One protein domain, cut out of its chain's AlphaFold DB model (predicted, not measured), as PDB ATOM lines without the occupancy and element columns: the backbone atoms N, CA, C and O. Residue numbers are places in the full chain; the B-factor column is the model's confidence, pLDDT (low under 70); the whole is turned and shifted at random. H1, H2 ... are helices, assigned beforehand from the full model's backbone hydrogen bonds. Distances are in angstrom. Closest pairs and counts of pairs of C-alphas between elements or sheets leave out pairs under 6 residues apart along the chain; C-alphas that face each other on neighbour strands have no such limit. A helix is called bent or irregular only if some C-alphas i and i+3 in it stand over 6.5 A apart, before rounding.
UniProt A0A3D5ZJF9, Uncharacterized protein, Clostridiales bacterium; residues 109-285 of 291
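Overview. This is residues 109 to 285 of the 291 residues of an uncharacterized protein of Clostridiales bacterium (UniProt A0A3D5ZJF9). The long helix H6 runs through the middle of the domain with H8 beside it, and H1 and H2 cross one side of this pair near opposite ends of it. On the side of H6 away from H8 the helical hairpin of H4 and H5 packs on with H4, and beyond it the short H3, residues 167 to 172, sticks out. The 177 printed residues hold eight named helices, H1 to H8 in order, and no named strand; the class is all helix, with mostly crossed packing. The whole is compact, with a radius of gyration of the C-alphas of 16.1 A and spans of 46 by 33 by 31 A.

Arrangement. H1, residues 109 to 124, touches H8, residues 269 to 284, with residues 277 to 284 of H8 alone, about perpendicular at 76 degrees; the closest C-alphas, of Cys 114 and Tyr 284, are 5.3 A apart. H2, residues 134 to 146, touches H6, residues 225 to 245, at a steep tilt of 65 degrees, opposite ways, closest at the C-alphas of Tyr 139 and Cys 229, 5.1 A. H3, residues 167 to 172, touches no helix and stands free. H4, residues 180 to 192, touches H6 at a steep tilt of 52 degrees, the same way; the C-alphas of Thr 181 and Ser 238 are closest, 4.4 A. H4 and H5, residues 210 to 218, form a hairpin, closest at the C-alphas of Met 184 and Pro 210, 6.1 A. H6 and H8 are the hubs, touching four helices each, and touch each other at a shallow tilt of 30 degrees, the same way, closest at the C-alphas of Thr 237 and Thr 276, 5.6 A. H7, residues 254 to 257, only just touches H8, with 3 pairs of C-alphas within 8 A, closest at Arg 257 and Thr 282, 7.4 A. In H1, H3, H4, H5, H6 and H8 every O i to N i+4 pair is within hydrogen-bond range, in H2 5 of 9; H7 is too short for such a pair.

Along the chain. H1 begins at C-alpha 109, (579.640, 433.429, 384.744), and is 22.5 A long. H2, 18.0 A, is irregular: C-alphas 136 and 139 are 8.9 A apart. H4 is 17.8 A and H6 30.3 A long. H8, 22.1 A, ends at C-alpha 284, (589.053, 441.213, 382.112).

Size, cuts and confidence. The C-alphas farthest apart, of Asn 109 and Lys 171, are 48.9 A apart. The printed part has no cut. The links H2 to H3, H4 to H5 and H7 to H8 are long. The mean pLDDT of the printed part is 84.3, and 34 residues are under 70, among them 164 to 171, 195 to 202 and 252 to 264.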
ATOM      1  N   ASN A 109     578.369 434.158 384.711       88.75
ATOM      2  CA  ASN A 109     579.640 433.429 384.744       88.75
ATOM      3  C   ASN A 109     580.806 434.281 384.222       88.75
ATOM      4  O   ASN A 109     581.965 433.947 384.449       88.75
ATOM      5  N   VAL A 110     580.527 435.368 383.490       91.44
ATOM      6  CA  VAL A 110     581.561 436.322 383.077       91.44
ATOM      7  C   VAL A 110     582.204 436.990 384.291       91.44
ATOM      8  O   VAL A 110     583.413 437.187 384.276       91.44
ATOM      9  N   LEU A 111     581.437 437.301 385.340       91.81
ATOM     10  CA  LEU A 111     581.969 437.936 386.549       91.81
ATOM     11  C   LEU A 111     582.898 436.987 387.310       91.81
ATOM     12  O   LEU A 111     583.999 437.390 387.673       91.81
ATOM     13  N   ASP A 112     582.502 435.719 387.446       91.56
ATOM     14  CA  ASP A 112     583.327 434.689 388.089       91.56
ATOM     15  C   ASP A 112     584.640 434.482 387.319       91.56
ATOM     16  O   ASP A 112     585.718 434.514 387.901       91.56
ATOM     17  N   LYS A 113     584.580 434.414 385.980       92.88
ATOM     18  CA  LYS A 113     585.786 434.339 385.134       92.88
ATOM     19  C   LYS A 113     586.705 435.550 385.292       92.88
ATOM     20  O   LYS A 113     587.918 435.404 385.179       92.88
ATOM     21  N   CYS A 114     586.150 436.749 385.493       93.69
ATOM     22  CA  CYS A 114     586.961 437.943 385.741       93.69
ATOM     23  C   CYS A 114     587.670 437.849 387.094       93.69
ATOM     24  O   CYS A 114     588.830 438.238 387.189       93.69
ATOM     25  N   LEU A 115     586.993 437.314 388.112       94.94
ATOM     26  CA  LEU A 115     587.576 437.084 389.429       94.94
ATOM     27  C   LEU A 115     588.703 436.039 389.372       94.94
ATOM     28  O   LEU A 115     589.777 436.288 389.912       94.94
ATOM     29  N   ASP A 116     588.495 434.935 388.650       94.38
ATOM     30  CA  ASP A 116     589.526 433.914 388.410       94.38
ATOM     31  C   ASP A 116     590.733 434.504 387.660       94.38
ATOM     32  O   ASP A 116     591.879 434.296 388.051       94.38
ATOM     33  N   SER A 117     590.482 435.307 386.616       94.88
ATOM     34  CA  SER A 117     591.546 435.964 385.837       94.88
ATOM     35  C   SER A 117     592.366 436.938 386.689       94.88
ATOM     36  O   SER A 117     593.579 437.049 386.514       94.88
ATOM     37  N   PHE A 118     591.710 437.643 387.617       95.88
ATOM     38  CA  PHE A 118     592.396 438.493 388.583       95.88
ATOM     39  C   PHE A 118     593.273 437.675 389.532       95.88
ATOM     40  O   PHE A 118     594.424 438.045 389.754       95.88
ATOM     41  N   ASP A 119     592.753 436.573 390.080       96.00
ATOM     42  CA  ASP A 119     593.493 435.711 391.006       96.00
ATOM     43  C   ASP A 119     594.754 435.129 390.355       96.00
ATOM     44  O   ASP A 119     595.850 435.233 390.914       96.00
ATOM     45  N   GLU A 120     594.615 434.596 389.135       95.25
ATOM     46  CA  GLU A 120     595.731 434.091 388.329       95.25
ATOM     47  C   GLU A 120     596.795 435.175 388.127       95.25
ATOM     48  O   GLU A 120     597.968 434.962 388.439       95.25
ATOM     49  N   GLN A 121     596.392 436.373 387.694       95.31
ATOM     50  CA  GLN A 121     597.332 437.463 387.448       95.31
ATOM     51  C   GLN A 121     597.991 437.982 388.733       95.31
ATOM     52  O   GLN A 121     599.182 438.294 388.728       95.31
ATOM     53  N   ALA A 122     597.260 438.053 389.847       96.12
ATOM     54  CA  ALA A 122     597.795 438.452 391.148       96.12
ATOM     55  C   ALA A 122     598.827 437.451 391.690       96.12
ATOM     56  O   ALA A 122     599.788 437.861 392.342       96.12
ATOM     57  N   LEU A 123     598.670 436.158 391.389       95.50
ATOM     58  CA  LEU A 123     599.676 435.134 391.680       95.50
ATOM     59  C   LEU A 123     600.897 435.253 390.760       95.50
ATOM     60  O   LEU A 123     602.026 435.206 391.238       95.50
ATOM     61  N   GLU A 124     600.688 435.434 389.453       95.12
ATOM     62  CA  GLU A 124     601.774 435.573 388.466       95.12
ATOM     63  C   GLU A 124     602.662 436.797 388.713       95.12
ATOM     64  O   GLU A 124     603.861 436.767 388.444       95.12
ATOM     65  N   THR A 125     602.067 437.877 389.218       94.38
ATOM     66  CA  THR A 125     602.744 439.147 389.517       94.38
ATOM     67  C   THR A 125     603.180 439.273 390.975       94.38
ATOM     68  O   THR A 125     603.643 440.336 391.387       94.38
ATOM     69  N   GLU A 126     603.036 438.200 391.755       94.62
ATOM     70  CA  GLU A 126     603.435 438.129 393.163       94.62
ATOM     71  C   GLU A 126     602.762 439.193 394.061       94.62
ATOM     72  O   GLU A 126     603.255 439.495 395.147       94.62
ATOM     73  N   LEU A 127     601.596 439.744 393.675       94.12
ATOM     74  CA  LEU A 127     600.841 440.662 394.548       94.12
ATOM     75  C   LEU A 127     600.420 439.982 395.863       94.12
ATOM     76  O   LEU A 127     600.278 440.633 396.907       94.12
ATOM     77  N   TRP A 128     600.240 438.662 395.805       92.56
ATOM     78  CA  TRP A 128     600.110 437.778 396.954       92.56
ATOM     79  C   TRP A 128     600.756 436.415 396.701       92.56
ATOM     80  O   TRP A 128     600.873 435.950 395.573       92.56
ATOM     81  N   GLU A 129     601.162 435.740 397.775       88.88
ATOM     82  CA  GLU A 129     601.846 434.439 397.694       88.88
ATOM     83  C   GLU A 129     600.884 433.257 397.492       88.88
ATOM     84  O   GLU A 129     601.290 432.157 397.114       88.88
ATOM     85  N   ARG A 130     599.600 433.456 397.803       89.81
ATOM     86  CA  ARG A 130     598.539 432.458 397.661       89.81
ATOM     87  C   ARG A 130     597.206 433.146 397.407       89.81
ATOM     88  O   ARG A 130     596.977 434.236 397.927       89.81
ATOM     89  N   SER A 131     596.311 432.445 396.717       90.56
ATOM     90  CA  SER A 131     594.942 432.905 396.507       90.56
ATOM     91  C   SER A 131     594.205 433.047 397.838       90.56
ATOM     92  O   SER A 131     594.142 432.108 398.644       90.56
ATOM     93  N   TRP A 132     593.620 434.224 398.053       87.19
ATOM     94  CA  TRP A 132     592.621 434.457 399.100       87.19
ATOM     95  C   TRP A 132     591.188 434.445 398.556       87.19
ATOM     96  O   TRP A 132     590.237 434.581 399.326       87.19
ATOM     97  N   LEU A 133     591.027 434.184 397.256       89.56
ATOM     98  CA  LEU A 133     589.743 434.004 396.575       89.56
ATOM     99  C   LEU A 133     589.281 432.539 396.579       89.56
ATOM    100  O   LEU A 133     588.513 432.103 395.724       89.56
ATOM    101  N   TYR A 134     589.696 431.770 397.587       82.94
ATOM    102  CA  TYR A 134     589.243 430.395 397.778       82.94
ATOM    103  C   TYR A 134     587.733 430.315 398.061       82.94
ATOM    104  O   TYR A 134     587.083 431.302 398.420       82.94
ATOM    105  N   ASP A 135     587.176 429.110 397.900       86.00
ATOM    106  CA  ASP A 135     585.731 428.855 397.977       86.00
ATOM    107  C   ASP A 135     584.920 429.797 397.058       86.00
ATOM    108  O   ASP A 135     583.824 430.227 397.415       86.00
ATOM    109  N   GLY A 136     585.477 430.130 395.885       84.19
ATOM    110  CA  GLY A 136     584.854 431.011 394.894       84.19
ATOM    111  C   GLY A 136     584.738 432.456 395.369       84.19
ATOM    112  O   GLY A 136     583.665 433.034 395.282       84.19
ATOM    113  N   GLY A 137     585.796 433.029 395.950       90.00
ATOM    114  CA  GLY A 137     585.768 434.419 396.414       90.00
ATOM    115  C   GLY A 137     584.875 434.638 397.635       90.00
ATOM    116  O   GLY A 137     584.236 435.681 397.764       90.00
ATOM    117  N   LYS A 138     584.816 433.672 398.557       93.19
ATOM    118  CA  LYS A 138     583.899 433.683 399.710       93.19
ATOM    119  C   LYS A 138     583.823 435.030 400.443       93.19
ATOM    120  O   LYS A 138     582.724 435.508 400.704       93.19
ATOM    121  N   TYR A 139     584.952 435.646 400.803       93.12
ATOM    122  CA  TYR A 139     584.937 436.929 401.527       93.12
ATOM    123  C   TYR A 139     584.587 438.120 400.639       93.12
ATOM    124  O   TYR A 139     584.031 439.093 401.134       93.12
ATOM    125  N   PHE A 140     584.834 438.032 399.335       95.38
ATOM    126  CA  PHE A 140     584.368 439.038 398.392       95.38
ATOM    127  C   PHE A 140     582.831 439.053 398.329       95.38
ATOM    128  O   PHE A 140     582.217 440.095 398.547       95.38
ATOM    129  N   HIS A 141     582.180 437.897 398.160       94.94
ATOM    130  CA  HIS A 141     580.710 437.821 398.110       94.94
ATOM    131  C   HIS A 141     580.026 438.067 399.463       94.94
ATOM    132  O   HIS A 141     578.928 438.620 399.526       94.94
ATOM    133  N   ARG A 142     580.687 437.753 400.580       95.06
ATOM    134  CA  ARG A 142     580.146 438.043 401.919       95.06
ATOM    135  C   ARG A 142     579.933 439.529 402.191       95.06
ATOM    136  O   ARG A 142     579.038 439.863 402.968       95.06
ATOM    137  N   ALA A 143     580.684 440.401 401.511       93.56
ATOM    138  CA  ALA A 143     580.464 441.843 401.552       93.56
ATOM    139  C   ALA A 143     579.012 442.198 401.197       93.56
ATOM    140  O   ALA A 143     578.371 442.964 401.912       93.56
ATOM    141  N   ILE A 144     578.466 441.580 400.146       93.88
ATOM    142  CA  ILE A 144     577.103 441.845 399.681       93.88
ATOM    143  C   ILE A 144     576.046 440.970 400.377       93.88
ATOM    144  O   ILE A 144     574.909 441.413 400.559       93.88
ATOM    145  N   ASP A 145     576.402 439.753 400.797       92.94
ATOM    146  CA  ASP A 145     575.455 438.819 401.424       92.94
ATOM    147  C   ASP A 145     575.105 439.199 402.868       92.94
ATOM    148  O   ASP A 145     573.954 439.048 403.285       92.94
ATOM    149  N   TYR A 146     576.084 439.690 403.636       94.00
ATOM    150  CA  TYR A 146     575.920 439.970 405.068       94.00
ATOM    151  C   TYR A 146     576.123 441.439 405.435       94.00
ATOM    152  O   TYR A 146     575.531 441.901 406.411       94.00
ATOM    153  N   TYR A 147     576.935 442.172 404.670       94.44
ATOM    154  CA  TYR A 147     577.396 443.509 405.058       94.44
ATOM    155  C   TYR A 147     576.947 444.624 404.118       94.44
ATOM    156  O   TYR A 147     577.355 445.758 404.314       94.44
ATOM    157  N   ARG A 148     576.040 444.345 403.173       92.56
ATOM    158  CA  ARG A 148     575.496 445.286 402.174       92.56
ATOM    159  C   ARG A 148     575.233 446.695 402.707       92.56
ATOM    160  O   ARG A 148     575.591 447.682 402.074       92.56
ATOM    161  N   GLU A 149     574.578 446.789 403.863       92.69
ATOM    162  CA  GLU A 149     574.168 448.071 404.441       92.69
ATOM    163  C   GLU A 149     575.251 448.767 405.271       92.69
ATOM    164  O   GLU A 149     575.060 449.927 405.650       92.69
ATOM    165  N   MET A 150     576.361 448.089 405.553       93.38
ATOM    166  CA  MET A 150     577.476 448.645 406.307       93.38
ATOM    167  C   MET A 150     578.074 449.824 405.541       93.38
ATOM    168  O   MET A 150     578.210 449.779 404.315       93.38
ATOM    169  N   ALA A 151     578.366 450.901 406.266       92.06
ATOM    170  CA  ALA A 151     579.080 452.031 405.697       92.06
ATOM    171  C   ALA A 151     580.516 451.607 405.387       92.06
ATOM    172  O   ALA A 151     581.119 450.849 406.148       92.06
ATOM    173  N   VAL A 152     581.041 452.087 404.268       87.94
ATOM    174  CA  VAL A 152     582.485 452.126 404.074       87.94
ATOM    175  C   VAL A 152     582.939 453.346 404.860       87.94
ATOM    176  O   VAL A 152     582.612 454.472 404.492       87.94
ATOM    177  N   ASP A 153     583.584 453.121 406.004       71.25
ATOM    178  CA  ASP A 153     584.295 454.207 406.673       71.25
ATOM    179  C   ASP A 153     585.359 454.741 405.692       71.25
ATOM    180  O   ASP A 153     585.848 453.977 404.857       71.25
ATOM    181  N   ASP A 154     585.671 456.044 405.748       57.75
ATOM    182  CA  ASP A 154     586.594 456.795 404.857       57.75
ATOM    183  C   ASP A 154     588.072 456.351 405.000       57.75
ATOM    184  O   ASP A 154     589.023 457.130 404.990       57.75
ATOM    185  N   ASP A 155     588.271 455.054 405.185       53.19
ATOM    186  CA  ASP A 155     589.520 454.365 405.383       53.19
ATOM    187  C   ASP A 155     590.043 453.911 404.021       53.19
ATOM    188  O   ASP A 155     590.288 452.727 403.812       53.19
ATOM    189  N   ASN A 156     590.265 454.827 403.070       60.16
ATOM    190  CA  ASN A 156     591.406 454.619 402.180       60.16
ATOM    191  C   ASN A 156     592.626 454.942 403.033       60.16
ATOM    192  O   ASN A 156     593.004 456.116 403.138       60.16
ATOM    193  N   PRO A 157     593.207 453.968 403.749       69.25
ATOM    194  CA  PRO A 157     594.168 454.315 404.747       69.25
ATOM    195  C   PRO A 157     595.424 454.585 403.922       69.25
ATOM    196  O   PRO A 157     596.071 453.691 403.376       69.25
ATOM    197  N   HIS A 158     595.732 455.864 403.745       78.19
ATOM    198  CA  HIS A 158     597.066 456.292 403.385       78.19
ATOM    199  C   HIS A 158     597.961 455.843 404.548       78.19
ATOM    200  O   HIS A 158     598.238 456.603 405.472       78.19
ATOM    201  N   ILE A 159     598.329 454.561 404.564       82.75
ATOM    202  CA  ILE A 159     599.076 453.891 405.639       82.75
ATOM    203  C   ILE A 159     600.290 453.141 405.110       82.75
ATOM    204  O   ILE A 159     601.175 452.792 405.897       82.75
ATOM    205  N   PHE A 160     600.363 452.925 403.797       86.50
ATOM    206  CA  PHE A 160     601.438 452.162 403.192       86.50
ATOM    207  C   PHE A 160     602.707 453.002 403.109       86.50
ATOM    208  O   PHE A 160     602.721 454.118 402.584       86.50
ATOM    209  N   GLU A 161     603.798 452.458 403.635       82.56
ATOM    210  CA  GLU A 161     605.115 453.071 403.511       82.56
ATOM    211  C   GLU A 161     605.774 452.617 402.218       82.56
ATOM    212  O   GLU A 161     605.981 451.425 401.994       82.56
ATOM    213  N   ILE A 162     606.154 453.578 401.381       79.75
ATOM    214  CA  ILE A 162     606.951 453.317 400.183       79.75
ATOM    215  C   ILE A 162     608.393 453.723 400.498       79.75
ATOM    216  O   ILE A 162     608.626 454.901 400.797       79.75
ATOM    217  N   PRO A 163     609.369 452.792 400.448       72.69
ATOM    218  CA  PRO A 163     610.768 453.097 400.728       72.69
ATOM    219  C   PRO A 163     611.287 454.271 399.882       72.69
ATOM    220  O   PRO A 163     611.560 454.115 398.705       72.69
ATOM    221  N   ARG A 164     611.428 455.462 400.484       64.81
ATOM    222  CA  ARG A 164     611.881 456.716 399.842       64.81
ATOM    223  C   ARG A 164     611.338 456.927 398.417       64.81
ATOM    224  O   ARG A 164     612.079 456.842 397.436       64.81
ATOM    225  N   LEU A 165     610.077 457.347 398.329       63.88
ATOM    226  CA  LEU A 165     609.564 458.071 397.161       63.88
ATOM    227  C   LEU A 165     610.526 459.236 396.825       63.88
ATOM    228  O   LEU A 165     611.101 459.797 397.754       63.88
ATOM    229  N   ASN A 166     610.747 459.547 395.537       58.50
ATOM    230  CA  ASN A 166     611.746 460.499 394.993       58.50
ATOM    231  C   ASN A 166     612.330 461.502 396.019       58.50
ATOM    232  O   ASN A 166     611.577 462.179 396.711       58.50
ATOM    233  N   GLU A 167     613.657 461.678 396.073       61.59
ATOM    234  CA  GLU A 167     614.341 462.550 397.048       61.59
ATOM    235  C   GLU A 167     613.729 463.953 397.209       61.59
ATOM    236  O   GLU A 167     613.786 464.511 398.304       61.59
ATOM    237  N   SER A 168     613.139 464.530 396.158       61.41
ATOM    238  CA  SER A 168     612.406 465.802 396.258       61.41
ATOM    239  C   SER A 168     611.060 465.681 396.984       61.41
ATOM    240  O   SER A 168     610.720 466.561 397.772       61.41
ATOM    241  N   LEU A 169     610.309 464.600 396.761       64.56
ATOM    242  CA  LEU A 169     609.012 464.352 397.398       64.56
ATOM    243  C   LEU A 169     609.187 463.904 398.852       64.56
ATOM    244  O   LEU A 169     608.522 464.445 399.728       64.56
ATOM    245  N   ALA A 170     610.169 463.041 399.132       64.31
ATOM    246  CA  ALA A 170     610.536 462.670 400.500       64.31
ATOM    247  C   ALA A 170     611.036 463.862 401.340       64.31
ATOM    248  O   ALA A 170     610.857 463.875 402.555       64.31
ATOM    249  N   LYS A 171     611.649 464.883 400.717       69.19
ATOM    250  CA  LYS A 171     612.019 466.134 401.409       69.19
ATOM    251  C   LYS A 171     610.814 467.023 401.712       69.19
ATOM    252  O   LYS A 171     610.839 467.734 402.711       69.19
ATOM    253  N   ALA A 172     609.804 467.018 400.844       74.56
ATOM    254  CA  ALA A 172     608.602 467.829 401.007       74.56
ATOM    255  C   ALA A 172     607.576 467.183 401.956       74.56
ATOM    256  O   ALA A 172     606.889 467.902 402.678       74.56
ATOM    257  N   PHE A 173     607.506 465.848 401.986       72.38
ATOM    258  CA  PHE A 173     606.512 465.080 402.738       72.38
ATOM    259  C   PHE A 173     607.162 463.880 403.458       72.38
ATOM    260  O   PHE A 173     607.047 462.744 403.000       72.38
ATOM    261  N   PRO A 174     607.871 464.112 404.578       67.25
ATOM    262  CA  PRO A 174     608.581 463.055 405.306       67.25
ATOM    263  C   PRO A 174     607.653 462.001 405.935       67.25
ATOM    264  O   PRO A 174     608.068 460.855 406.070       67.25
ATOM    265  N   ASP A 175     606.407 462.366 406.247       73.00
ATOM    266  CA  ASP A 175     605.382 461.473 406.814       73.00
ATOM    267  C   ASP A 175     604.357 461.011 405.759       73.00
ATOM    268  O   ASP A 175     603.233 460.637 406.091       73.00
ATOM    269  N   PHE A 176     604.711 461.081 404.468       77.75
ATOM    270  CA  PHE A 176     603.832 460.628 403.392       77.75
ATOM    271  C   PHE A 176     603.521 459.139 403.535       77.75
ATOM    272  O   PHE A 176     604.417 458.304 403.672       77.75
ATOM    273  N   LYS A 177     602.239 458.815 403.417       82.25
ATOM    274  CA  LYS A 177     601.754 457.449 403.328       82.25
ATOM    275  C   LYS A 177     600.967 457.290 402.037       82.25
ATOM    276  O   LYS A 177     600.176 458.155 401.667       82.25
ATOM    277  N   ALA A 178     601.216 456.189 401.352       84.62
ATOM    278  CA  ALA A 178     600.544 455.849 400.116       84.62
ATOM    279  C   ALA A 178     599.232 455.114 400.392       84.62
ATOM    280  O   ALA A 178     599.079 454.468 401.432       84.62
ATOM    281  N   ASP A 179     598.308 455.213 399.440       89.06
ATOM    282  CA  ASP A 179     597.218 454.250 399.333       89.06
ATOM    283  C   ASP A 179     597.735 452.909 398.778       89.06
ATOM    284  O   ASP A 179     598.902 452.765 398.391       89.06
ATOM    285  N   LEU A 180     596.856 451.906 398.771       91.44
ATOM    286  CA  LEU A 180     597.199 450.570 398.294       91.44
ATOM    287  C   LEU A 180     597.538 450.556 396.797       91.44
ATOM    288  O   LEU A 180     598.445 449.831 396.399       91.44
ATOM    289  N   THR A 181     596.854 451.361 395.980       91.19
ATOM    290  CA  THR A 181     597.080 451.417 394.527       91.19
ATOM    291  C   THR A 181     598.496 451.884 394.215       91.19
ATOM    292  O   THR A 181     599.231 451.184 393.524       91.19
ATOM    293  N   LEU A 182     598.935 453.000 394.803       89.06
ATOM    294  CA  LEU A 182     600.294 453.499 394.626       89.06
ATOM    295  C   LEU A 182     601.328 452.523 395.204       89.06
ATOM    296  O   LEU A 182     602.406 452.361 394.635       89.06
ATOM    297  N   TYR A 183     601.028 451.854 396.321       92.12
ATOM    298  CA  TYR A 183     601.917 450.814 396.842       92.12
ATOM    299  C   TYR A 183     602.077 449.653 395.849       92.12
ATOM    300  O   TYR A 183     603.204 449.223 395.596       92.12
ATOM    301  N   MET A 184     600.974 449.175 395.267       93.69
ATOM    302  CA  MET A 184     600.962 448.109 394.262       93.69
ATOM    303  C   MET A 184     601.697 448.509 392.985       93.69
ATOM    304  O   MET A 184     602.507 447.720 392.513       93.69
ATOM    305  N   ASP A 185     601.495 449.728 392.476       91.06
ATOM    306  CA  ASP A 185     602.238 450.255 391.324       91.06
ATOM    307  C   ASP A 185     603.750 450.167 391.574       91.06
ATOM    308  O   ASP A 185     604.502 449.526 390.842       91.06
ATOM    309  N   ARG A 186     604.215 450.732 392.696       88.94
ATOM    310  CA  ARG A 186     605.648 450.728 393.029       88.94
ATOM    311  C   ARG A 186     606.187 449.321 393.302       88.94
ATOM    312  O   ARG A 186     607.366 449.073 393.055       88.94
ATOM    313  N   TYR A 187     605.363 448.409 393.813       92.25
ATOM    314  CA  TYR A 187     605.732 447.002 393.965       92.25
ATOM    315  C   TYR A 187     605.855 446.291 392.607       92.25
ATOM    316  O   TYR A 187     606.820 445.563 392.379       92.25
ATOM    317  N   LEU A 188     604.941 446.535 391.666       92.31
ATOM    318  CA  LEU A 188     605.017 445.958 390.323       92.31
ATOM    319  C   LEU A 188     606.238 446.463 389.553       92.31
ATOM    320  O   LEU A 188     606.901 445.660 388.902       92.31
ATOM    321  N   GLU A 189     606.631 447.732 389.703       88.62
ATOM    322  CA  GLU A 189     607.916 448.220 389.172       88.62
ATOM    323  C   GLU A 189     609.106 447.385 389.684       88.62
ATOM    324  O   GLU A 189     610.081 447.141 388.960       88.62
ATOM    325  N   PHE A 190     609.039 446.920 390.939       87.81
ATOM    326  CA  PHE A 190     610.073 446.079 391.538       87.81
ATOM    327  C   PHE A 190     610.067 444.666 390.949       87.81
ATOM    328  O   PHE A 190     611.142 444.162 390.609       87.81
ATOM    329  N   VAL A 191     608.893 444.048 390.812       89.94
ATOM    330  CA  VAL A 191     608.742 442.685 390.275       89.94
ATOM    331  C   VAL A 191     609.068 442.637 388.778       89.94
ATOM    332  O   VAL A 191     609.853 441.799 388.337       89.94
ATOM    333  N   LEU A 192     608.520 443.567 387.993       87.69
ATOM    334  CA  LEU A 192     608.584 443.555 386.528       87.69
ATOM    335  C   LEU A 192     609.870 444.165 385.961       87.69
ATOM    336  O   LEU A 192     610.264 443.823 384.844       87.69
ATOM    337  N   ARG A 193     610.533 445.065 386.706       80.19
ATOM    338  CA  ARG A 193     611.704 445.840 386.236       80.19
ATOM    339  C   ARG A 193     611.425 446.617 384.941       80.19
ATOM    340  O   ARG A 193     612.300 446.742 384.079       80.19
ATOM    341  N   ASP A 194     610.207 447.118 384.789       70.38
ATOM    342  CA  ASP A 194     609.690 447.701 383.551       70.38
ATOM    343  C   ASP A 194     609.943 449.216 383.409       70.38
ATOM    344  O   ASP A 194     609.947 449.715 382.283       70.38
ATOM    345  N   GLN A 195     610.248 449.929 384.498       69.50
ATOM    346  CA  GLN A 195     610.571 451.367 384.500       69.50
ATOM    347  C   GLN A 195     612.085 451.649 384.549       69.50
ATOM    348  O   GLN A 195     612.834 451.025 385.301       69.50
ATOM    349  N   ASP A 196     612.563 452.599 383.735       60.62
ATOM    350  CA  ASP A 196     614.000 452.900 383.582       60.62
ATOM    351  C   ASP A 196     614.617 453.643 384.779       60.62
ATOM    352  O   ASP A 196     615.802 453.479 385.059       60.62
ATOM    353  N   ASP A 197     613.837 454.440 385.509       58.66
ATOM    354  CA  ASP A 197     614.290 455.242 386.653       58.66
ATOM    355  C   ASP A 197     614.443 454.433 387.952       58.66
ATOM    356  O   ASP A 197     615.034 454.915 388.923       58.66
ATOM    357  N   THR A 198     613.959 453.188 387.966       57.44
ATOM    358  CA  THR A 198     613.982 452.303 389.139       57.44
ATOM    359  C   THR A 198     614.787 451.022 388.944       57.44
ATOM    360  O   THR A 198     615.095 450.344 389.930       57.44
ATOM    361  N   LYS A 199     615.237 450.733 387.712       59.62
ATOM    362  CA  LYS A 199     616.143 449.610 387.396       59.62
ATOM    363  C   LYS A 199     617.421 449.605 388.238       59.62
ATOM    364  O   LYS A 199     617.892 448.532 388.609       59.62
ATOM    365  N   ASP A 200     617.939 450.784 388.580       59.06
ATOM    366  CA  ASP A 200     619.250 450.934 389.224       59.06
ATOM    367  C   ASP A 200     619.196 451.056 390.763       59.06
ATOM    368  O   ASP A 200     620.242 451.033 391.413       59.06
ATOM    369  N   LEU A 201     618.006 451.185 391.373       68.88
ATOM    370  CA  LEU A 201     617.829 451.410 392.822       68.88
ATOM    371  C   LEU A 201     616.648 450.596 393.407       68.88
ATOM    372  O   LEU A 201     615.702 451.175 393.948       68.88
ATOM    373  N   PRO A 202     616.698 449.249 393.358       69.88
ATOM    374  CA  PRO A 202     615.599 448.374 393.794       69.88
ATOM    375  C   PRO A 202     615.255 448.506 395.288       69.88
ATOM    376  O   PRO A 202     614.146 448.197 395.710       69.88
ATOM    377  N   GLU A 203     616.196 448.992 396.095       73.31
ATOM    378  CA  GLU A 203     616.031 449.278 397.526       73.31
ATOM    379  C   GLU A 203     615.059 450.431 397.835       73.31
ATOM    380  O   GLU A 203     614.596 450.549 398.967       73.31
ATOM    381  N   LYS A 204     614.745 451.272 396.839       76.56
ATOM    382  CA  LYS A 204     613.782 452.382 396.939       76.56
ATOM    383  C   LYS A 204     612.371 451.994 396.473       76.56
ATOM    384  O   LYS A 204     611.532 452.859 396.234       76.56
ATOM    385  N   LEU A 205     612.113 450.705 396.281       82.44
ATOM    386  CA  LEU A 205     610.792 450.191 395.943       82.44
ATOM    387  C   LEU A 205     610.270 449.278 397.055       82.44
ATOM    388  O   LEU A 205     611.072 448.703 397.800       82.44
ATOM    389  N   PRO A 206     608.941 449.131 397.191       87.69
ATOM    390  CA  PRO A 206     608.357 448.093 398.022       87.69
ATOM    391  C   PRO A 206     608.853 446.709 397.591       87.69
ATOM    392  O   PRO A 206     608.816 446.366 396.414       87.69
ATOM    393  N   GLN A 207     609.319 445.920 398.557       88.44
ATOM    394  CA  GLN A 207     609.788 444.541 398.341       88.44
ATOM    395  C   GLN A 207     608.871 443.508 399.001       88.44
ATOM    396  O   GLN A 207     609.052 442.309 398.816       88.44
ATOM    397  N   ILE A 208     607.916 443.973 399.807       91.25
ATOM    398  CA  ILE A 208     606.946 443.124 400.489       91.25
ATOM    399  C   ILE A 208     605.717 443.030 399.579       91.25
ATOM    400  O   ILE A 208     605.228 444.081 399.157       91.25
ATOM    401  N   PRO A 209     605.211 441.818 399.289       93.69
ATOM    402  CA  PRO A 209     603.966 441.650 398.554       93.69
ATOM    403  C   PRO A 209     602.835 442.490 399.170       93.69
ATOM    404  O   PRO A 209     602.663 442.464 400.395       93.69
ATOM    405  N   PRO A 210     602.041 443.218 398.369       94.19
ATOM    406  CA  PRO A 210     600.966 444.078 398.856       94.19
ATOM    407  C   PRO A 210     599.999 443.390 399.818       94.19
ATOM    408  O   PRO A 210     599.648 443.975 400.841       94.19
ATOM    409  N   PHE A 211     599.627 442.130 399.578       92.81
ATOM    410  CA  PHE A 211     598.744 441.425 400.513       92.81
ATOM    411  C   PHE A 211     599.427 441.096 401.848       92.81
ATOM    412  O   PHE A 211     598.802 441.179 402.903       92.81
ATOM    413  N   THR A 212     600.724 440.787 401.834       93.19
ATOM    414  CA  THR A 212     601.518 440.601 403.061       93.19
ATOM    415  C   THR A 212     601.640 441.917 403.836       93.19
ATOM    416  O   THR A 212     601.578 441.923 405.066       93.19
ATOM    417  N   ALA A 213     601.751 443.050 403.136       92.00
ATOM    418  CA  ALA A 213     601.718 444.369 403.764       92.00
ATOM    419  C   ALA A 213     600.357 444.645 404.434       92.00
ATOM    420  O   ALA A 213     600.335 445.098 405.580       92.00
ATOM    421  N   ILE A 214     599.240 444.299 403.783       91.62
ATOM    422  CA  ILE A 214     597.894 444.367 404.386       91.62
ATOM    423  C   ILE A 214     597.814 443.486 405.639       91.62
ATOM    424  O   ILE A 214     597.397 443.964 406.694       91.62
ATOM    425  N   ASP A 215     598.257 442.227 405.562       91.25
ATOM    426  CA  ASP A 215     598.230 441.299 406.701       91.25
ATOM    427  C   ASP A 215     599.029 441.828 407.899       91.25
ATOM    428  O   ASP A 215     598.583 441.719 409.040       91.25
ATOM    429  N   SER A 216     600.158 442.498 407.656       89.56
ATOM    430  CA  SER A 216     600.964 443.100 408.724       89.56
ATOM    431  C   SER A 216     600.244 444.216 409.496       89.56
ATOM    432  O   SER A 216     600.537 444.425 410.675       89.56
ATOM    433  N   PHE A 217     599.304 444.915 408.854       83.94
ATOM    434  CA  PHE A 217     598.545 446.010 409.459       83.94
ATOM    435  C   PHE A 217     597.231 445.525 410.075       83.94
ATOM    436  O   PHE A 217     596.886 445.897 411.195       83.94
ATOM    437  N   VAL A 218     596.503 444.689 409.337       85.75
ATOM    438  CA  VAL A 218     595.136 444.271 409.664       85.75
ATOM    439  C   VAL A 218     595.119 443.004 410.518       85.75
ATOM    440  O   VAL A 218     594.198 442.797 411.304       85.75
ATOM    441  N   GLY A 219     596.122 442.136 410.364       87.88
ATOM    442  CA  GLY A 219     596.093 440.774 410.884       87.88
ATOM    443  C   GLY A 219     594.949 439.986 410.255       87.88
ATOM    444  O   GLY A 219     594.015 439.604 410.953       87.88
ATOM    445  N   VAL A 220     595.021 439.729 408.947       85.00
ATOM    446  CA  VAL A 220     593.946 439.146 408.119       85.00
ATOM    447  C   VAL A 220     593.424 437.815 408.679       85.00
ATOM    448  O   VAL A 220     592.252 437.481 408.522       85.00
ATOM    449  N   GLY A 221     594.264 437.046 409.377       82.31
ATOM    450  CA  GLY A 221     593.842 435.807 410.043       82.31
ATOM    451  C   GLY A 221     593.011 435.984 411.324       82.31
ATOM    452  O   GLY A 221     592.407 435.016 411.778       82.31
ATOM    453  N   ASN A 222     593.001 437.180 411.920       88.38
ATOM    454  CA  ASN A 222     592.403 437.469 413.229       88.38
ATOM    455  C   ASN A 222     591.459 438.684 413.232       88.38
ATOM    456  O   ASN A 222     590.847 438.951 414.270       88.38
ATOM    457  N   CYS A 223     591.365 439.438 412.134       90.31
ATOM    458  CA  CYS A 223     590.453 440.569 412.031       90.31
ATOM    459  C   CYS A 223     588.990 440.112 411.969       90.31
ATOM    460  O   CYS A 223     588.675 438.938 411.750       90.31
ATOM    461  N   ASP A 224     588.078 441.051 412.199       92.31
ATOM    462  CA  ASP A 224     586.663 440.822 411.960       92.31
ATOM    463  C   ASP A 224     586.380 440.633 410.460       92.31
ATOM    464  O   ASP A 224     587.057 441.163 409.579       92.31
ATOM    465  N   GLU A 225     585.351 439.841 410.170       93.50
ATOM    466  CA  GLU A 225     584.994 439.476 408.802       93.50
ATOM    467  C   GLU A 225     584.639 440.672 407.892       93.50
ATOM    468  O   GLU A 225     585.115 440.663 406.758       93.50
ATOM    469  N   PRO A 226     583.891 441.708 408.333       93.50
ATOM    470  CA  PRO A 226     583.684 442.916 407.531       93.50
ATOM    471  C   PRO A 226     584.995 443.566 407.084       93.50
ATOM    472  O   PRO A 226     585.167 443.851 405.901       93.50
ATOM    473  N   THR A 227     585.952 443.712 408.002       92.00
ATOM    474  CA  THR A 227     587.275 444.260 407.691       92.00
ATOM    475  C   THR A 227     587.993 443.426 406.627       92.00
ATOM    476  O   THR A 227     588.578 443.975 405.694       92.00
ATOM    477  N   LEU A 228     587.913 442.094 406.703       92.31
ATOM    478  CA  LEU A 228     588.453 441.221 405.657       92.31
ATOM    479  C   LEU A 228     587.737 441.414 404.311       92.31
ATOM    480  O   LEU A 228     588.394 441.516 403.277       92.31
ATOM    481  N   CYS A 229     586.405 441.491 404.310       94.44
ATOM    482  CA  CYS A 229     585.610 441.769 403.113       94.44
ATOM    483  C   CYS A 229     586.030 443.091 402.446       94.44
ATOM    484  O   CYS A 229     586.235 443.124 401.232       94.44
ATOM    485  N   PHE A 230     586.209 444.154 403.237       93.56
ATOM    486  CA  PHE A 230     586.680 445.457 402.769       93.56
ATOM    487  C   PHE A 230     588.044 445.355 402.083       93.56
ATOM    488  O   PHE A 230     588.194 445.753 400.927       93.56
ATOM    489  N   TRP A 231     589.030 444.763 402.763       92.38
ATOM    490  CA  TRP A 231     590.380 444.643 402.217       92.38
ATOM    491  C   TRP A 231     590.443 443.743 400.988       92.38
ATOM    492  O   TRP A 231     591.233 444.023 400.091       92.38
ATOM    493  N   MET A 232     589.589 442.722 400.889       94.50
ATOM    494  CA  MET A 232     589.466 441.925 399.668       94.50
ATOM    495  C   MET A 232     588.974 442.763 398.488       94.50
ATOM    496  O   MET A 232     589.590 442.720 397.425       94.50
ATOM    497  N   MET A 233     587.909 443.550 398.666       94.56
ATOM    498  CA  MET A 233     587.407 444.445 397.618       94.56
ATOM    499  C   MET A 233     588.456 445.497 397.230       94.56
ATOM    500  O   MET A 233     588.738 445.667 396.045       94.56
ATOM    501  N   ARG A 234     589.107 446.139 398.214       92.31
ATOM    502  CA  ARG A 234     590.142 447.160 397.965       92.31
ATOM    503  C   ARG A 234     591.374 446.582 397.273       92.31
ATOM    504  O   ARG A 234     591.932 447.216 396.386       92.31
ATOM    505  N   PHE A 235     591.795 445.377 397.652       94.56
ATOM    506  CA  PHE A 235     592.916 444.693 397.014       94.56
ATOM    507  C   PHE A 235     592.634 444.404 395.540       94.56
ATOM    508  O   PHE A 235     593.496 444.644 394.696       94.56
ATOM    509  N   ILE A 236     591.419 443.947 395.223       95.50
ATOM    510  CA  ILE A 236     591.011 443.694 393.840       95.50
ATOM    511  C   ILE A 236     591.007 444.990 393.024       95.50
ATOM    512  O   ILE A 236     591.626 445.043 391.962       95.50
ATOM    513  N   THR A 237     590.357 446.051 393.516       92.69
ATOM    514  CA  THR A 237     590.263 447.320 392.777       92.69
ATOM    515  C   THR A 237     591.629 447.965 392.558       92.69
ATOM    516  O   THR A 237     591.961 448.314 391.422       92.69
ATOM    517  N   SER A 238     592.458 448.054 393.604       92.69
ATOM    518  CA  SER A 238     593.831 448.559 393.497       92.69
ATOM    519  C   SER A 238     594.688 447.709 392.558       92.69
ATOM    520  O   SER A 238     595.438 448.263 391.756       92.69
ATOM    521  N   GLY A 239     594.542 446.380 392.591       94.62
ATOM    522  CA  GLY A 239     595.278 445.475 391.712       94.62
ATOM    523  C   GLY A 239     594.901 445.655 390.241       94.62
ATOM    524  O   GLY A 239     595.784 445.784 389.397       94.62
ATOM    525  N   CYS A 240     593.604 445.755 389.921       92.81
ATOM    526  CA  CYS A 240     593.141 446.023 388.555       92.81
ATOM    527  C   CYS A 240     593.702 447.339 387.993       92.81
ATOM    528  O   CYS A 240     594.118 447.387 386.832       92.81
ATOM    529  N   LEU A 241     593.730 448.400 388.807       90.12
ATOM    530  CA  LEU A 241     594.318 449.686 388.420       90.12
ATOM    531  C   LEU A 241     595.826 449.561 388.180       90.12
ATOM    532  O   LEU A 241     596.312 450.006 387.139       90.12
ATOM    533  N   ALA A 242     596.543 448.891 389.082       92.25
ATOM    534  CA  ALA A 242     597.984 448.714 388.959       92.25
ATOM    535  C   ALA A 242     598.363 447.884 387.721       92.25
ATOM    536  O   ALA A 242     599.226 448.268 386.929       92.25
ATOM    537  N   PHE A 243     597.647 446.789 387.455       92.75
ATOM    538  CA  PHE A 243     597.839 446.009 386.230       92.75
ATOM    539  C   PHE A 243     597.630 446.836 384.963       92.75
ATOM    540  O   PHE A 243     598.330 446.632 383.966       92.75
ATOM    541  N   TRP A 244     596.691 447.783 384.985       89.06
ATOM    542  CA  TRP A 244     596.480 448.697 383.870       89.06
ATOM    543  C   TRP A 244     597.626 449.705 383.714       89.06
ATOM    544  O   TRP A 244     598.144 449.835 382.601       89.06
ATOM    545  N   HIS A 245     598.085 450.350 384.794       88.94
ATOM    546  CA  HIS A 245     599.238 451.264 384.756       88.94
ATOM    547  C   HIS A 245     600.489 450.596 384.163       88.94
ATOM    548  O   HIS A 245     601.214 451.202 383.368       88.94
ATOM    549  N   HIS A 246     600.680 449.313 384.475       89.31
ATOM    550  CA  HIS A 246     601.789 448.483 384.005       89.31
ATOM    551  C   HIS A 246     601.536 447.772 382.664       89.31
ATOM    552  O   HIS A 246     602.363 446.981 382.210       89.31
ATOM    553  N   LYS A 247     600.418 448.064 381.983       89.62
ATOM    554  CA  LYS A 247     600.054 447.496 380.669       89.62
ATOM    555  C   LYS A 247     599.998 445.961 380.650       89.62
ATOM    556  O   LYS A 247     600.215 445.345 379.606       89.62
ATOM    557  N   LEU A 248     599.692 445.346 381.790       89.38
ATOM    558  CA  LEU A 248     599.531 443.894 381.922       89.38
ATOM    559  C   LEU A 248     598.140 443.413 381.493       89.38
ATOM    560  O   LEU A 248     597.903 442.217 381.337       89.38
ATOM    561  N   VAL A 249     597.212 444.345 381.297       88.12
ATOM    562  CA  VAL A 249     595.863 444.105 380.786       88.12
ATOM    563  C   VAL A 249     595.631 444.965 379.552       88.12
ATOM    564  O   VAL A 249     596.267 446.003 379.365       88.12
ATOM    565  N   ALA A 250     594.723 444.529 378.680       79.62
ATOM    566  CA  ALA A 250     594.455 445.238 377.437       79.62
ATOM    567  C   ALA A 250     594.010 446.684 377.709       79.62
ATOM    568  O   ALA A 250     593.098 446.931 378.506       79.62
ATOM    569  N   ASP A 251     594.605 447.633 376.987       71.31
ATOM    570  CA  ASP A 251     594.171 449.028 376.972       71.31
ATOM    571  C   ASP A 251     592.888 449.157 376.137       71.31
ATOM    572  O   ASP A 251     592.882 449.586 374.986       71.31
ATOM    573  N   ARG A 252     591.790 448.618 376.674       64.06
ATOM    574  CA  ARG A 252     590.453 448.769 376.095       64.06
ATOM    575  C   ARG A 252     589.988 450.190 376.419       64.06
ATOM    576  O   ARG A 252     590.250 450.639 377.531       64.06
ATOM    577  N   ASP A 253     589.327 450.840 375.457       52.44
ATOM    578  CA  ASP A 253     588.980 452.273 375.433       52.44
ATOM    579  C   ASP A 253     588.924 452.948 376.810       52.44
ATOM    580  O   ASP A 253     588.130 452.575 377.673       52.44
ATOM    581  N   ALA A 254     589.751 453.980 376.981       51.56
ATOM    582  CA  ALA A 254     589.919 454.760 378.206       51.56
ATOM    583  C   ALA A 254     588.613 455.348 378.783       51.56
ATOM    584  O   ALA A 254     588.611 455.792 379.930       51.56
ATOM    585  N   ASP A 255     587.520 455.345 378.022       54.97
ATOM    586  CA  ASP A 255     586.246 455.971 378.373       54.97
ATOM    587  C   ASP A 255     585.480 455.225 379.476       54.97
ATOM    588  O   ASP A 255     584.799 455.858 380.275       54.97
ATOM    589  N   TRP A 256     585.597 453.895 379.583       59.56
ATOM    590  CA  TRP A 256     584.866 453.149 380.619       59.56
ATOM    591  C   TRP A 256     585.626 453.051 381.947       59.56
ATOM    592  O   TRP A 256     584.989 452.985 382.992       59.56
ATOM    593  N   ARG A 257     586.971 453.092 381.948       58.28
ATOM    594  CA  ARG A 257     587.773 453.170 383.195       58.28
ATOM    595  C   ARG A 257     587.542 454.497 383.918       58.28
ATOM    596  O   ARG A 257     587.694 454.574 385.130       58.28
ATOM    597  N   GLN A 258     587.132 455.521 383.168       59.09
ATOM    598  CA  GLN A 258     586.687 456.817 383.683       59.09
ATOM    599  C   GLN A 258     585.270 456.783 384.281       59.09
ATOM    600  O   GLN A 258     584.880 457.759 384.910       59.09
ATOM    601  N   LEU A 259     584.514 455.684 384.130       64.00
ATOM    602  CA  LEU A 259     583.265 455.473 384.875       64.00
ATOM    603  C   LEU A 259     583.514 455.118 386.339       64.00
ATOM    604  O   LEU A 259     582.535 454.970 387.064       64.00
ATOM    605  N   ASN A 260     584.779 454.938 386.754       62.12
ATOM    606  CA  ASN A 260     585.115 454.749 388.157       62.12
ATOM    607  C   ASN A 260     584.433 455.853 388.964       62.12
ATOM    608  O   ASN A 260     584.633 457.052 388.736       62.12
ATOM    609  N   ILE A 261     583.568 455.412 389.860       68.88
ATOM    610  CA  ILE A 261     582.764 456.290 390.675       68.88
ATOM    611  C   ILE A 261     583.700 456.686 391.796       68.88
ATOM    612  O   ILE A 261     584.000 455.871 392.661       68.88
ATOM    613  N   GLY A 262     584.261 457.893 391.687       63.00
ATOM    614  CA  GLY A 262     585.402 458.298 392.508       63.00
ATOM    615  C   GLY A 262     585.197 457.975 393.988       63.00
ATOM    616  O   GLY A 262     584.077 458.083 394.478       63.00
ATOM    617  N   ASP A 263     586.280 457.621 394.691       62.22
ATOM    618  CA  ASP A 263     586.264 457.080 396.065       62.22
ATOM    619  C   ASP A 263     585.299 457.820 397.029       62.22
ATOM    620  O   ASP A 263     584.659 457.186 397.859       62.22
ATOM    621  N   GLY A 264     585.105 459.139 396.877       66.69
ATOM    622  CA  GLY A 264     584.159 459.939 397.676       66.69
ATOM    623  C   GLY A 264     582.661 459.695 397.420       66.69
ATOM    624  O   GLY A 264     581.828 460.344 398.048       66.69
ATOM    625  N   VAL A 265     582.314 458.806 396.492       77.94
ATOM    626  CA  VAL A 265     580.945 458.379 396.175       77.94
ATOM    627  C   VAL A 265     580.686 456.960 396.705       77.94
ATOM    628  O   VAL A 265     579.544 456.556 396.861       77.94
ATOM    629  N   ILE A 266     581.711 456.176 397.041       88.38
ATOM    630  CA  ILE A 266     581.514 454.845 397.627       88.38
ATOM    631  C   ILE A 266     581.199 455.011 399.118       88.38
ATOM    632  O   ILE A 266     582.087 455.249 399.926       88.38
ATOM    633  N   GLU A 267     579.927 454.872 399.503       90.69
ATOM    634  CA  GLU A 267     579.503 455.073 400.900       90.69
ATOM    635  C   GLU A 267     579.217 453.755 401.635       90.69
ATOM    636  O   GLU A 267     579.082 453.731 402.860       90.69
ATOM    637  N   THR A 268     579.037 452.648 400.909       93.50
ATOM    638  CA  THR A 268     578.557 451.380 401.476       93.50
ATOM    639  C   THR A 268     579.243 450.171 400.859       93.50
ATOM    640  O   THR A 268     579.770 450.233 399.750       93.50
ATOM    641  N   TYR A 269     579.212 449.041 401.568       94.38
ATOM    642  CA  TYR A 269     579.763 447.781 401.059       94.38
ATOM    643  C   TYR A 269     579.027 447.309 399.797       94.38
ATOM    644  O   TYR A 269     579.634 446.664 398.951       94.38
ATOM    645  N   GLU A 270     577.739 447.645 399.645       95.19
ATOM    646  CA  GLU A 270     577.000 447.424 398.398       95.19
ATOM    647  C   GLU A 270     577.640 448.159 397.216       95.19
ATOM    648  O   GLU A 270     577.890 447.550 396.174       95.19
ATOM    649  N   ASP A 271     577.941 449.445 397.399       93.75
ATOM    650  CA  ASP A 271     578.537 450.285 396.359       93.75
ATOM    651  C   ASP A 271     579.933 449.785 396.009       93.75
ATOM    652  O   ASP A 271     580.233 449.559 394.840       93.75
ATOM    653  N   MET A 272     580.755 449.533 397.032       93.69
ATOM    654  CA  MET A 272     582.124 449.051 396.869       93.69
ATOM    655  C   MET A 272     582.165 447.689 396.174       93.69
ATOM    656  O   MET A 272     583.036 447.437 395.343       93.69
ATOM    657  N   TYR A 273     581.210 446.808 396.476       95.50
ATOM    658  CA  TYR A 273     581.105 445.505 395.833       95.50
ATOM    659  C   TYR A 273     580.766 445.637 394.344       95.50
ATOM    660  O   TYR A 273     581.418 445.012 393.503       95.50
ATOM    661  N   TYR A 274     579.770 446.460 393.994       94.69
ATOM    662  CA  TYR A 274     579.418 446.682 392.591       94.69
ATOM    663  C   TYR A 274     580.507 447.438 391.829       94.69
ATOM    664  O   TYR A 274     580.745 447.110 390.667       94.69
ATOM    665  N   ASP A 275     581.201 448.374 392.471       92.88
ATOM    666  CA  ASP A 275     582.369 449.046 391.903       92.88
ATOM    667  C   ASP A 275     583.522 448.061 391.660       92.88
ATOM    668  O   ASP A 275     584.094 448.020 390.573       92.88
ATOM    669  N   THR A 276     583.782 447.152 392.603       94.25
ATOM    670  CA  THR A 276     584.792 446.098 392.427       94.25
ATOM    671  C   THR A 276     584.451 445.180 391.252       94.25
ATOM    672  O   THR A 276     585.322 444.851 390.445       94.25
ATOM    673  N   LEU A 277     583.179 444.791 391.103       94.25
ATOM    674  CA  LEU A 277     582.726 444.029 389.936       94.25
ATOM    675  C   LEU A 277     582.861 444.818 388.641       94.25
ATOM    676  O   LEU A 277     583.234 444.237 387.621       94.25
ATOM    677  N   MET A 278     582.576 446.119 388.677       91.62
ATOM    678  CA  MET A 278     582.815 447.000 387.548       91.62
ATOM    679  C   MET A 278     584.288 446.985 387.182       91.62
ATOM    680  O   MET A 278     584.607 446.665 386.043       91.62
ATOM    681  N   MET A 279     585.200 447.207 388.123       90.44
ATOM    682  CA  MET A 279     586.638 447.165 387.870       90.44
ATOM    683  C   MET A 279     587.103 445.819 387.300       90.44
ATOM    684  O   MET A 279     587.814 445.802 386.293       90.44
ATOM    685  N   LEU A 280     586.645 444.696 387.855       92.38
ATOM    686  CA  LEU A 280     586.959 443.353 387.355       92.38
ATOM    687  C   LEU A 280     586.452 443.118 385.933       92.38
ATOM    688  O   LEU A 280     587.226 442.760 385.044       92.38
ATOM    689  N   TYR A 281     585.149 443.319 385.716       90.94
ATOM    690  CA  TYR A 281     584.495 443.090 384.426       90.94
ATOM    691  C   TYR A 281     585.203 443.854 383.327       90.94
ATOM    692  O   TYR A 281     585.442 443.385 382.224       90.94
ATOM    693  N   THR A 282     585.558 445.072 383.648       86.88
ATOM    694  CA  THR A 282     585.961 446.043 382.668       86.88
ATOM    695  C   THR A 282     587.463 445.828 382.373       86.88
ATOM    696  O   THR A 282     587.884 445.830 381.212       86.88
ATOM    697  N   THR A 283     588.241 445.381 383.368       88.81
ATOM    698  CA  THR A 283     589.613 444.863 383.207       88.81
ATOM    699  C   THR A 283     589.699 443.582 382.360       88.81
ATOM    700  O   THR A 283     590.516 443.520 381.434       88.81
ATOM    701  N   TYR A 284     588.862 442.575 382.635       90.06
ATOM    702  CA  TYR A 284     589.053 441.213 382.112       90.06
ATOM    703  C   TYR A 284     588.022 440.750 381.075       90.06
ATOM    704  O   TYR A 284     588.375 439.986 380.173       90.06
ATOM    705  N   ALA A 285     586.762 441.193 381.135       86.81
ATOM    706  CA  ALA A 285     585.714 440.660 380.265       86.81
ATOM    707  C   ALA A 285     585.975 441.010 378.799       86.81
ATOM    708  O   ALA A 285     586.253 442.155 378.452       86.81
TER     709      ALA A 285